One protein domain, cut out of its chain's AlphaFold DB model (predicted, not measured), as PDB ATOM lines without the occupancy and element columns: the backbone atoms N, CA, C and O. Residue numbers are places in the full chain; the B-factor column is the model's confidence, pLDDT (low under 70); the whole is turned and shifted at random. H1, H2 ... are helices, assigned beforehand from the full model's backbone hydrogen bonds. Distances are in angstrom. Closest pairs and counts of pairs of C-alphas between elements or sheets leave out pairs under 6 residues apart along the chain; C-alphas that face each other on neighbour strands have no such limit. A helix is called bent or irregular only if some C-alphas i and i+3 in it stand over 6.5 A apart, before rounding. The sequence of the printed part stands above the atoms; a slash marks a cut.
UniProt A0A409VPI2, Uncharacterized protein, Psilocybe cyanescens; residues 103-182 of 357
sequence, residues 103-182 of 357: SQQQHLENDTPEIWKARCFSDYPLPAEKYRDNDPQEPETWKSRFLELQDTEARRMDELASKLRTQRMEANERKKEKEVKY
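What this domain is: This is residues 103 to 182 of the 357 residues of an uncharacterized protein of Psilocybe cyanescens (UniProt A0A409VPI2). One very long, nearly straight helix, H3, makes most of the length of this model, and a bent helix, H1, packs on the beginning of it with its second arm, H1b, while the first arm, H1a, sticks out beyond that end. A short helix, H2, folds back from H1b, and the chain loops through residues 134 to 141 to enter H3, so that the small head lies at one end of a long shaft. The printed part has 80 residues with three named helices, in the order H1, H2, H3, and no named strand; the class is all helix. The whole is extended, with a radius of gyration of the C-alphas of 22.0 A, and a rod in outline, spanning 77 by 31 by 18 A.

How they stand to each other: H1, residues 103 to 123, was assigned as one helix by its hydrogen bonds but is bent: C-alphas 110 and 113 are 6.6 A apart. Its arms H1a, residues 103 to 110, and H1b, residues 113 to 123, stand at a steep tilt of 40 degrees. H2, residues 125 to 133, follows over a tight link. H1b and H2 only just touch, with 3 pairs of C-alphas within 8 A, and only at the corner by their link; the closest C-alphas are those of Phe 121 and Ala 128, 5.3 A apart. They run opposite ways at a steep tilt of 57 degrees. H3, residues 142 to 179, touches H1b with residues 142 to 146 alone; the closest C-alphas are those of Trp 116 and Lys 143, 5.5 A apart. H1b and H3 run the same way at a shallow tilt of 31 degrees. H2 and H3 are close but not clearly touching, the C-alphas of Pro 127 and Leu 149 being closest at 8.0 A. H1a is apart from H2 and from H3. Every O i to N i+4 pair is within hydrogen-bond range in H1b, against 3 of 4 in H1a, 33 of 34 in H3 and 2 of 5 in H2, where 3 of 6 O i to N i+3 pairs are within range.

Where its parts are: H1a begins at C-alpha 103, at (-77.940, -15.562, -58.007), and is 11.0 A long from first to last C-alpha. H1b is 15.1 A long and H2 12.5 A. H3 runs 55.7 A, from C-alpha 142 at (-68.409, -1.642, -71.493) to C-alpha 179 at (-52.207, 51.483, -67.980).

The domain as a whole: The two C-alphas farthest apart are those of Ser 103 and Tyr 182, at 78.1 A. Residues 103 to 111, 133 to 138 and 154 to 182 stand free. The printed part has no cut, and the link from H2 to H3, 8 residues, is short. The mean pLDDT of the printed part is 86.5; residues 103 to 111, 134 to 136 and 180 to 182 are under 70.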
ATOM      1  N   SER A 103     -77.308 -14.961 -56.827       61.66
ATOM      2  CA  SER A 103     -77.940 -15.562 -58.007       61.66
ATOM      3  C   SER A 103     -78.668 -14.506 -58.851       61.66
ATOM      4  O   SER A 103     -78.572 -14.514 -60.078       61.66
ATOM      5  N   GLN A 104     -79.314 -13.527 -58.209       57.69
ATOM      6  CA  GLN A 104     -79.941 -12.402 -58.905       57.69
ATOM      7  C   GLN A 104     -78.916 -11.364 -59.413       57.69
ATOM      8  O   GLN A 104     -79.135 -10.745 -60.453       57.69
ATOM      9  N   GLN A 105     -77.779 -11.205 -58.728       58.03
ATOM     10  CA  GLN A 105     -76.668 -10.329 -59.103       58.03
ATOM     11  C   GLN A 105     -75.837 -10.905 -60.229       58.03
ATOM     12  O   GLN A 105     -75.411 -10.123 -61.056       58.03
ATOM     13  N   GLN A 106     -75.673 -12.223 -60.337       61.22
ATOM     14  CA  GLN A 106     -75.092 -12.830 -61.535       61.22
ATOM     15  C   GLN A 106     -75.907 -12.463 -62.776       61.22
ATOM     16  O   GLN A 106     -75.349 -12.138 -63.818       61.22
ATOM     17  N   HIS A 107     -77.236 -12.447 -62.654       58.16
ATOM     18  CA  HIS A 107     -78.100 -11.989 -63.737       58.16
ATOM     19  C   HIS A 107     -77.955 -10.487 -63.996       58.16
ATOM     20  O   HIS A 107     -77.910 -10.059 -65.147       58.16
ATOM     21  N   LEU A 108     -77.837  -9.689 -62.930       61.34
ATOM     22  CA  LEU A 108     -77.600  -8.258 -63.053       61.34
ATOM     23  C   LEU A 108     -76.255  -7.986 -63.726       61.34
ATOM     24  O   LEU A 108     -76.211  -7.173 -64.632       61.34
ATOM     25  N   GLU A 109     -75.183  -8.663 -63.331       64.94
ATOM     26  CA  GLU A 109     -73.817  -8.507 -63.835       64.94
ATOM     27  C   GLU A 109     -73.708  -8.934 -65.303       64.94
ATOM     28  O   GLU A 109     -73.047  -8.248 -66.078       64.94
ATOM     29  N   ASN A 110     -74.447  -9.972 -65.713       68.75
ATOM     30  CA  ASN A 110     -74.536 -10.408 -67.108       68.75
ATOM     31  C   ASN A 110     -75.300  -9.418 -68.005       68.75
ATOM     32  O   ASN A 110     -74.919  -9.230 -69.159       68.75
ATOM     33  N   ASP A 111     -76.323  -8.737 -67.478       67.50
ATOM     34  CA  ASP A 111     -77.138  -7.779 -68.245       67.50
ATOM     35  C   ASP A 111     -76.651  -6.316 -68.095       67.50
ATOM     36  O   ASP A 111     -76.972  -5.430 -68.892       67.50
ATOM     37  N   THR A 112     -75.818  -6.041 -67.089       74.00
ATOM     38  CA  THR A 112     -75.138  -4.758 -66.858       74.00
ATOM     39  C   THR A 112     -74.297  -4.292 -68.058       74.00
ATOM     40  O   THR A 112     -74.391  -3.104 -68.388       74.00
ATOM     41  N   PRO A 113     -73.512  -5.135 -68.767       85.50
ATOM     42  CA  PRO A 113     -72.756  -4.687 -69.934       85.50
ATOM     43  C   PRO A 113     -73.654  -4.174 -71.059       85.50
ATOM     44  O   PRO A 113     -73.266  -3.211 -71.717       85.50
ATOM     45  N   GLU A 114     -74.852  -4.733 -71.260       88.81
ATOM     46  CA  GLU A 114     -75.789  -4.240 -72.278       88.81
ATOM     47  C   GLU A 114     -76.286  -2.831 -71.951       88.81
ATOM     48  O   GLU A 114     -76.348  -1.976 -72.834       88.81
ATOM     49  N   ILE A 115     -76.579  -2.564 -70.673       87.00
ATOM     50  CA  ILE A 115     -77.004  -1.241 -70.199       87.00
ATOM     51  C   ILE A 115     -75.879  -0.222 -70.418       87.00
ATOM     52  O   ILE A 115     -76.115   0.848 -70.984       87.00
ATOM     53  N   TRP A 116     -74.638  -0.549 -70.036       90.00
ATOM     54  CA  TRP A 116     -73.489   0.334 -70.270       90.00
ATOM     55  C   TRP A 116     -73.183   0.514 -71.759       90.00
ATOM     56  O   TRP A 116     -72.864   1.624 -72.179       90.00
ATOM     57  N   LYS A 117     -73.333  -0.537 -72.571       93.00
ATOM     58  CA  LYS A 117     -73.195  -0.479 -74.030       93.00
ATOM     59  C   LYS A 117     -74.221   0.482 -74.621       93.00
ATOM     60  O   LYS A 117     -73.837   1.437 -75.294       93.00
ATOM     61  N   ALA A 118     -75.507   0.296 -74.317       92.31
ATOM     62  CA  ALA A 118     -76.584   1.177 -74.769       92.31
ATOM     63  C   ALA A 118     -76.322   2.638 -74.377       92.31
ATOM     64  O   ALA A 118     -76.505   3.549 -75.187       92.31
ATOM     65  N   ARG A 119     -75.804   2.855 -73.166       89.00
ATOM     66  CA  ARG A 119     -75.448   4.182 -72.674       89.00
ATOM     67  C   ARG A 119     -74.258   4.803 -73.398       89.00
ATOM     68  O   ARG A 119     -74.329   5.968 -73.773       89.00
ATOM     69  N   CYS A 120     -73.208   4.029 -73.671       93.38
ATOM     70  CA  CYS A 120     -72.094   4.454 -74.522       93.38
ATOM     71  C   CYS A 120     -72.590   4.937 -75.892       93.38
ATOM     72  O   CYS A 120     -72.174   5.997 -76.348       93.38
ATOM     73  N   PHE A 121     -73.500   4.195 -76.531       94.12
ATOM     74  CA  PHE A 121     -74.055   4.580 -77.832       94.12
ATOM     75  C   PHE A 121     -74.970   5.810 -77.769       94.12
ATOM     76  O   PHE A 121     -75.009   6.579 -78.728       94.12
ATOM     77  N   SER A 122     -75.692   5.996 -76.662       94.62
ATOM     78  CA  SER A 122     -76.551   7.160 -76.431       94.62
ATOM     79  C   SER A 122     -75.739   8.434 -76.200       94.62
ATOM     80  O   SER A 122     -75.935   9.433 -76.892       94.62
ATOM     81  N   ASP A 123     -74.821   8.394 -75.236       94.31
ATOM     82  CA  ASP A 123     -74.144   9.589 -74.729       94.31
ATOM     83  C   ASP A 123     -72.915   9.938 -75.582       94.31
ATOM     84  O   ASP A 123     -72.592  11.109 -75.785       94.31
ATOM     85  N   TYR A 124     -72.266   8.923 -76.160       94.56
ATOM     86  CA  TYR A 124     -71.038   9.062 -76.941       94.56
ATOM     87  C   TYR A 124     -71.162   8.398 -78.320       94.56
ATOM     88  O   TYR A 124     -70.385   7.494 -78.636       94.56
ATOM     89  N   PRO A 125     -72.071   8.864 -79.200       93.50
ATOM     90  CA  PRO A 125     -72.310   8.219 -80.487       93.50
ATOM     91  C   PRO A 125     -71.049   8.173 -81.361       93.50
ATOM     92  O   PRO A 125     -70.742   7.125 -81.911       93.50
ATOM     93  N   LEU A 126     -70.262   9.257 -81.425       92.56
ATOM     94  CA  LEU A 126     -69.059   9.312 -82.273       92.56
ATOM     95  C   LEU A 126     -67.940   8.358 -81.801       92.56
ATOM     96  O   LEU A 126     -67.378   7.641 -82.631       92.56
ATOM     97  N   PRO A 127     -67.566   8.309 -80.502       89.94
ATOM     98  CA  PRO A 127     -66.646   7.278 -80.024       89.94
ATOM     99  C   PRO A 127     -67.201   5.856 -80.141       89.94
ATOM    100  O   PRO A 127     -66.426   4.945 -80.425       89.94
ATOM    101  N   ALA A 128     -68.508   5.671 -79.927       89.56
ATOM    102  CA  ALA A 128     -69.150   4.362 -79.947       89.56
ATOM    103  C   ALA A 128     -69.291   3.784 -81.367       89.56
ATOM    104  O   ALA A 128     -69.187   2.575 -81.551       89.56
ATOM    105  N   GLU A 129     -69.450   4.627 -82.390       90.50
ATOM    106  CA  GLU A 129     -69.553   4.226 -83.803       90.50
ATOM    107  C   GLU A 129     -68.301   3.483 -84.298       90.50
ATOM    108  O   GLU A 129     -68.390   2.585 -85.131       90.50
ATOM    109  N   LYS A 130     -67.138   3.735 -83.681       88.94
ATOM    110  CA  LYS A 130     -65.899   2.986 -83.956       88.94
ATOM    111  C   LYS A 130     -66.003   1.487 -83.658       88.94
ATOM    112  O   LYS A 130     -65.230   0.723 -84.224       88.94
ATOM    113  N   TYR A 131     -66.934   1.093 -82.789       88.06
ATOM    114  CA  TYR A 131     -67.221  -0.301 -82.446       88.06
ATOM    115  C   TYR A 131     -68.351  -0.905 -83.292       88.06
ATOM    116  O   TYR A 131     -68.673  -2.073 -83.116       88.06
ATOM    117  N   ARG A 132     -68.995  -0.121 -84.173       84.50
ATOM    118  CA  ARG A 132     -69.977  -0.635 -85.144       84.50
ATOM    119  C   ARG A 132     -69.327  -1.091 -86.445       84.50
ATOM    120  O   ARG A 132     -69.715  -2.126 -86.971       84.50
ATOM    121  N   ASP A 133     -68.392  -0.297 -86.964       84.56
ATOM    122  CA  ASP A 133     -67.957  -0.409 -88.367       84.56
ATOM    123  C   ASP A 133     -66.644  -1.169 -88.567       84.56
ATOM    124  O   ASP A 133     -66.276  -1.509 -89.688       84.56
ATOM    125  N   ASN A 134     -65.912  -1.422 -87.493       63.19
ATOM    126  CA  ASN A 134     -64.740  -2.277 -87.506       63.19
ATOM    127  C   ASN A 134     -64.870  -3.233 -86.331       63.19
ATOM    128  O   ASN A 134     -65.586  -2.937 -85.380       63.19
ATOM    129  N   ASP A 135     -64.140  -4.334 -86.388       57.56
ATOM    130  CA  ASP A 135     -64.100  -5.372 -85.364       57.56
ATOM    131  C   ASP A 135     -62.871  -5.173 -84.435       57.56
ATOM    132  O   ASP A 135     -62.041  -6.079 -84.322       57.56
ATOM    133  N   PRO A 136     -62.608  -3.988 -83.818       66.19
ATOM    134  CA  PRO A 136     -61.677  -3.950 -82.715       66.19
ATOM    135  C   PRO A 136     -62.403  -4.599 -81.543       66.19
ATOM    136  O   PRO A 136     -63.398  -4.063 -81.058       66.19
ATOM    137  N   GLN A 137     -61.889  -5.764 -81.157       82.88
ATOM    138  CA  GLN A 137     -62.100  -6.460 -79.892       82.88
ATOM    139  C   GLN A 137     -62.994  -5.670 -78.930       82.88
ATOM    140  O   GLN A 137     -62.564  -4.639 -78.396       82.88
ATOM    141  N   GLU A 138     -64.244  -6.132 -78.766       86.25
ATOM    142  CA  GLU A 138     -65.178  -5.521 -77.821       86.25
ATOM    143  C   GLU A 138     -64.447  -5.291 -76.490       86.25
ATOM    144  O   GLU A 138     -63.703  -6.169 -76.036       86.25
ATOM    145  N   PRO A 139     -64.571  -4.091 -75.896       89.75
ATOM    146  CA  PRO A 139     -63.840  -3.776 -74.684       89.75
ATOM    147  C   PRO A 139     -64.176  -4.805 -73.605       89.75
ATOM    148  O   PRO A 139     -65.335  -5.184 -73.453       89.75
ATOM    149  N   GLU A 140     -63.164  -5.196 -72.829       86.69
ATOM    150  CA  GLU A 140     -63.270  -6.229 -71.788       86.69
ATOM    151  C   GLU A 140     -64.447  -5.971 -70.831       86.69
ATOM    152  O   GLU A 140     -65.129  -6.899 -70.410       86.69
ATOM    153  N   THR A 141     -64.758  -4.695 -70.572       91.44
ATOM    154  CA  THR A 141     -66.027  -4.268 -69.969       91.44
ATOM    155  C   THR A 141     -66.513  -2.931 -70.546       91.44
ATOM    156  O   THR A 141     -65.812  -1.915 -70.510       91.44
ATOM    157  N   TRP A 142     -67.768  -2.881 -71.011       91.00
ATOM    158  CA  TRP A 142     -68.409  -1.642 -71.493       91.00
ATOM    159  C   TRP A 142     -68.474  -0.542 -70.428       91.00
ATOM    160  O   TRP A 142     -68.373   0.638 -70.758       91.00
ATOM    161  N   LYS A 143     -68.578  -0.925 -69.151       88.56
ATOM    162  CA  LYS A 143     -68.531  -0.008 -68.006       88.56
ATOM    163  C   LYS A 143     -67.207   0.751 -67.931       88.56
ATOM    164  O   LYS A 143     -67.214   1.975 -67.843       88.56
ATOM    165  N   SER A 144     -66.080   0.036 -67.993       91.88
ATOM    166  CA  SER A 144     -64.747   0.650 -67.966       91.88
ATOM    167  C   SER A 144     -64.587   1.634 -69.125       91.88
ATOM    168  O   SER A 144     -64.198   2.785 -68.930       91.88
ATOM    169  N   ARG A 145     -65.026   1.227 -70.324       93.00
ATOM    170  CA  ARG A 145     -64.968   2.090 -71.505       93.00
ATOM    171  C   ARG A 145     -65.842   3.339 -71.384       93.00
ATOM    172  O   ARG A 145     -65.428   4.410 -71.819       93.00
ATOM    173  N   PHE A 146     -67.029   3.215 -70.797       93.50
ATOM    174  CA  PHE A 146     -67.905   4.351 -70.531       93.50
ATOM    175  C   PHE A 146     -67.233   5.367 -69.594       93.50
ATOM    176  O   PHE A 146     -67.217   6.560 -69.894       93.50
ATOM    177  N   LEU A 147     -66.650   4.894 -68.487       93.00
ATOM    178  CA  LEU A 147     -65.970   5.747 -67.508       93.00
ATOM    179  C   LEU A 147     -64.758   6.457 -68.120       93.00
ATOM    180  O   LEU A 147     -64.573   7.651 -67.909       93.00
ATOM    181  N   GLU A 148     -63.979   5.763 -68.951       95.00
ATOM    182  CA  GLU A 148     -62.869   6.376 -69.682       95.00
ATOM    183  C   GLU A 148     -63.354   7.490 -70.626       95.00
ATOM    184  O   GLU A 148     -62.786   8.583 -70.650       95.00
ATOM    185  N   LEU A 149     -64.427   7.249 -71.391       94.94
ATOM    186  CA  LEU A 149     -65.006   8.268 -72.271       94.94
ATOM    187  C   LEU A 149     -65.486   9.487 -71.478       94.94
ATOM    188  O   LEU A 149     -65.182  10.618 -71.866       94.94
ATOM    189  N   GLN A 150     -66.145   9.259 -70.345       94.94
ATOM    190  CA  GLN A 150     -66.587  10.310 -69.435       94.94
ATOM    191  C   GLN A 150     -65.411  11.137 -68.898       94.94
ATOM    192  O   GLN A 150     -65.447  12.367 -68.953       94.94
ATOM    193  N   ASP A 151     -64.328  10.488 -68.473       95.88
ATOM    194  CA  ASP A 151     -63.110  11.159 -68.013       95.88
ATOM    195  C   ASP A 151     -62.459  11.996 -69.120       95.88
ATOM    196  O   ASP A 151     -62.008  13.120 -68.878       95.88
ATOM    197  N   THR A 152     -62.416  11.493 -70.359       95.56
ATOM    198  CA  THR A 152     -61.864  12.268 -71.484       95.56
ATOM    199  C   THR A 152     -62.705  13.500 -71.811       95.56
ATOM    200  O   THR A 152     -62.156  14.541 -72.184       95.56
ATOM    201  N   GLU A 153     -64.028  13.415 -71.666       94.06
ATOM    202  CA  GLU A 153     -64.916  14.560 -71.834       94.06
ATOM    203  C   GLU A 153     -64.753  15.573 -70.698       94.06
ATOM    204  O   GLU A 153     -64.587  16.765 -70.975       94.06
ATOM    205  N   ALA A 154     -64.708  15.111 -69.447       95.12
ATOM    206  CA  ALA A 154     -64.450  15.959 -68.288       95.12
ATOM    207  C   ALA A 154     -63.122  16.721 -68.441       95.12
ATOM    208  O   ALA A 154     -63.096  17.948 -68.329       95.12
ATOM    209  N   ARG A 155     -62.044  16.032 -68.847       98.00
ATOM    210  CA  ARG A 155     -60.746  16.669 -69.143       98.00
ATOM    211  C   ARG A 155     -60.850  17.728 -70.236       98.00
ATOM    212  O   ARG A 155     -60.289  18.811 -70.095       98.00
ATOM    213  N   ARG A 156     -61.593  17.459 -71.314       97.31
ATOM    214  CA  ARG A 156     -61.797  18.433 -72.400       97.31
ATOM    215  C   ARG A 156     -62.499  19.696 -71.896       97.31
ATOM    216  O   ARG A 156     -62.129  20.806 -72.286       97.31
ATOM    217  N   MET A 157     -63.500  19.539 -71.035       97.31
ATOM    218  CA  MET A 157     -64.220  20.662 -70.437       97.31
ATOM    219  C   MET A 157     -63.331  21.464 -69.483       97.31
ATOM    220  O   MET A 157     -63.326  22.697 -69.551       97.31
ATOM    221  N   ASP A 158     -62.510  20.792 -68.680       97.69
ATOM    222  CA  ASP A 158     -61.545  21.436 -67.788       97.69
ATOM    223  C   ASP A 158     -60.465  22.208 -68.550       97.69
ATOM    224  O   ASP A 158     -60.126  23.336 -68.179       97.69
ATOM    225  N   GLU A 159     -59.967  21.668 -69.663       98.12
ATOM    226  CA  GLU A 159     -59.035  22.372 -70.543       98.12
ATOM    227  C   GLU A 159     -59.652  23.644 -71.135       98.12
ATOM    228  O   GLU A 159     -58.997  24.688 -71.180       98.12
ATOM    229  N   LEU A 160     -60.911  23.593 -71.579       98.38
ATOM    230  CA  LEU A 160     -61.623  24.767 -72.091       98.38
ATOM    231  C   LEU A 160     -61.858  25.805 -70.989       98.38
ATOM    232  O   LEU A 160     -61.633  27.000 -71.204       98.38
ATOM    233  N   ALA A 161     -62.248  25.361 -69.794       97.81
ATOM    234  CA  ALA A 161     -62.416  26.228 -68.635       97.81
ATOM    235  C   ALA A 161     -61.084  26.864 -68.201       97.81
ATOM    236  O   ALA A 161     -61.041  28.044 -67.837       97.81
ATOM    237  N   SER A 162     -59.985  26.109 -68.258       98.25
ATOM    238  CA  SER A 162     -58.627  26.597 -68.008       98.25
ATOM    239  C   SER A 162     -58.223  27.648 -69.046       98.25
ATOM    240  O   SER A 162     -57.892  28.776 -68.679       98.25
ATOM    241  N   LYS A 163     -58.390  27.358 -70.344       98.38
ATOM    242  CA  LYS A 163     -58.121  28.308 -71.440       98.38
ATOM    243  C   LYS A 163     -58.903  29.611 -71.281       98.38
ATOM    244  O   LYS A 163     -58.338  30.686 -71.470       98.38
ATOM    245  N   LEU A 164     -60.177  29.544 -70.891       98.31
ATOM    246  CA  LEU A 164     -61.000  30.733 -70.664       98.31
ATOM    247  C   LEU A 164     -60.484  31.580 -69.489       98.31
ATOM    248  O   LEU A 164     -60.463  32.810 -69.572       98.31
ATOM    249  N   ARG A 165     -60.054  30.936 -68.398       98.06
ATOM    250  CA  ARG A 165     -59.431  31.621 -67.254       98.06
ATOM    251  C   ARG A 165     -58.119  32.289 -67.660       98.06
ATOM    252  O   ARG A 165     -57.948  33.474 -67.373       98.06
ATOM    253  N   THR A 166     -57.260  31.587 -68.396       98.06
ATOM    254  CA  THR A 166     -56.001  32.130 -68.926       98.06
ATOM    255  C   THR A 166     -56.249  33.321 -69.846       98.06
ATOM    256  O   THR A 166     -55.633  34.362 -69.659       98.06
ATOM    257  N   GLN A 167     -57.219  33.241 -70.762       97.31
ATOM    258  CA  GLN A 167     -57.570  34.370 -71.631       97.31
ATOM    259  C   GLN A 167     -58.043  35.596 -70.846       97.31
ATOM    260  O   GLN A 167     -57.690  36.724 -71.189       97.31
ATOM    261  N   ARG A 168     -58.836  35.410 -69.783       97.31
ATOM    262  CA  ARG A 168     -59.259  36.523 -68.917       97.31
ATOM    263  C   ARG A 168     -58.078  37.140 -68.171       97.31
ATOM    264  O   ARG A 168     -58.011  38.363 -68.064       97.31
ATOM    265  N   MET A 169     -57.163  36.310 -67.673       97.25
ATOM    266  CA  MET A 169     -55.953  36.758 -66.988       97.25
ATOM    267  C   MET A 169     -55.046  37.551 -67.935       97.25
ATOM    268  O   MET A 169     -54.712  38.693 -67.637       97.25
ATOM    269  N   GLU A 170     -54.765  37.007 -69.117       96.50
ATOM    270  CA  GLU A 170     -53.934  37.630 -70.150       96.50
ATOM    271  C   GLU A 170     -54.572  38.924 -70.691       96.50
ATOM    272  O   GLU A 170     -53.900  39.927 -70.924       96.50
ATOM    273  N   ALA A 171     -55.899  38.964 -70.857       95.56
ATOM    274  CA  ALA A 171     -56.602  40.189 -71.240       95.56
ATOM    275  C   ALA A 171     -56.507  41.279 -70.159       95.56
ATOM    276  O   ALA A 171     -56.428  42.464 -70.492       95.56
ATOM    277  N   ASN A 172     -56.516  40.899 -68.879       95.19
ATOM    278  CA  ASN A 172     -56.317  41.826 -67.768       95.19
ATOM    279  C   ASN A 172     -54.860  42.290 -67.668       95.19
ATOM    280  O   ASN A 172     -54.624  43.470 -67.431       95.19
ATOM    281  N   GLU A 173     -53.896  41.407 -67.906       95.12
ATOM    282  CA  GLU A 173     -52.474  41.751 -67.979       95.12
ATOM    283  C   GLU A 173     -52.204  42.745 -69.113       95.12
ATOM    284  O   GLU A 173     -51.687  43.831 -68.867       95.12
ATOM    285  N   ARG A 174     -52.728  42.487 -70.319       92.75
ATOM    286  CA  ARG A 174     -52.656  43.434 -71.447       92.75
ATOM    287  C   ARG A 174     -53.307  44.784 -71.161       92.75
ATOM    288  O   ARG A 174     -52.969  45.775 -71.811       92.75
ATOM    289  N   LYS A 175     -54.296  44.845 -70.265       93.44
ATOM    290  CA  LYS A 175     -54.872  46.119 -69.808       93.44
ATOM    291  C   LYS A 175     -53.926  46.817 -68.837       93.44
ATOM    292  O   LYS A 175     -53.640  47.991 -69.049       93.44
ATOM    293  N   LYS A 176     -53.386  46.088 -67.857       93.69
ATOM    294  CA  LYS A 176     -52.409  46.611 -66.895       93.69
ATOM    295  C   LYS A 176     -51.155  47.145 -67.591       93.69
ATOM    296  O   LYS A 176     -50.767  48.271 -67.325       93.69
ATOM    297  N   GLU A 177     -50.587  46.432 -68.561       85.19
ATOM    298  CA  GLU A 177     -49.418  46.897 -69.330       85.19
ATOM    299  C   GLU A 177     -49.667  48.206 -70.096       85.19
ATOM    300  O   GLU A 177     -48.760  49.021 -70.276       85.19
ATOM    301  N   LYS A 178     -50.902  48.424 -70.565       83.81
ATOM    302  CA  LYS A 178     -51.289  49.672 -71.241       83.81
ATOM    303  C   LYS A 178     -51.507  50.816 -70.254       83.81
ATOM    304  O   LYS A 178     -51.272  51.965 -70.615       83.81
ATOM    305  N   GLU A 179     -51.946  50.508 -69.040       76.50
ATOM    306  CA  GLU A 179     -52.207  51.483 -67.980       76.50
ATOM    307  C   GLU A 179     -50.923  51.907 -67.246       76.50
ATOM    308  O   GLU A 179     -50.759  53.082 -66.934       76.50
ATOM    309  N   VAL A 180     -49.942  51.009 -67.099       58.97
ATOM    310  CA  VAL A 180     -48.641  51.284 -66.450       58.97
ATOM    311  C   VAL A 180     -47.808  52.350 -67.190       58.97
ATOM    312  O   VAL A 180     -46.880  52.918 -66.625       58.97
ATOM    313  N   LYS A 181     -48.165  52.723 -68.427       57.88
ATOM    314  CA  LYS A 181     -47.516  53.833 -69.152       57.88
ATOM    315  C   LYS A 181     -48.111  55.219 -68.882       57.88
ATOM    316  O   LYS A 181     -47.649  56.178 -69.498       57.88
ATOM    317  N   TYR A 182     -49.107  55.356 -68.004       55.22
ATOM    318  CA  TYR A 182     -49.787  56.642 -67.804       55.22
ATOM    319  C   TYR A 182     -49.252  57.536 -66.676       55.22
ATOM    320  O   TYR A 182     -49.745  58.655 -66.553       55.22
TER     321      TYR A 182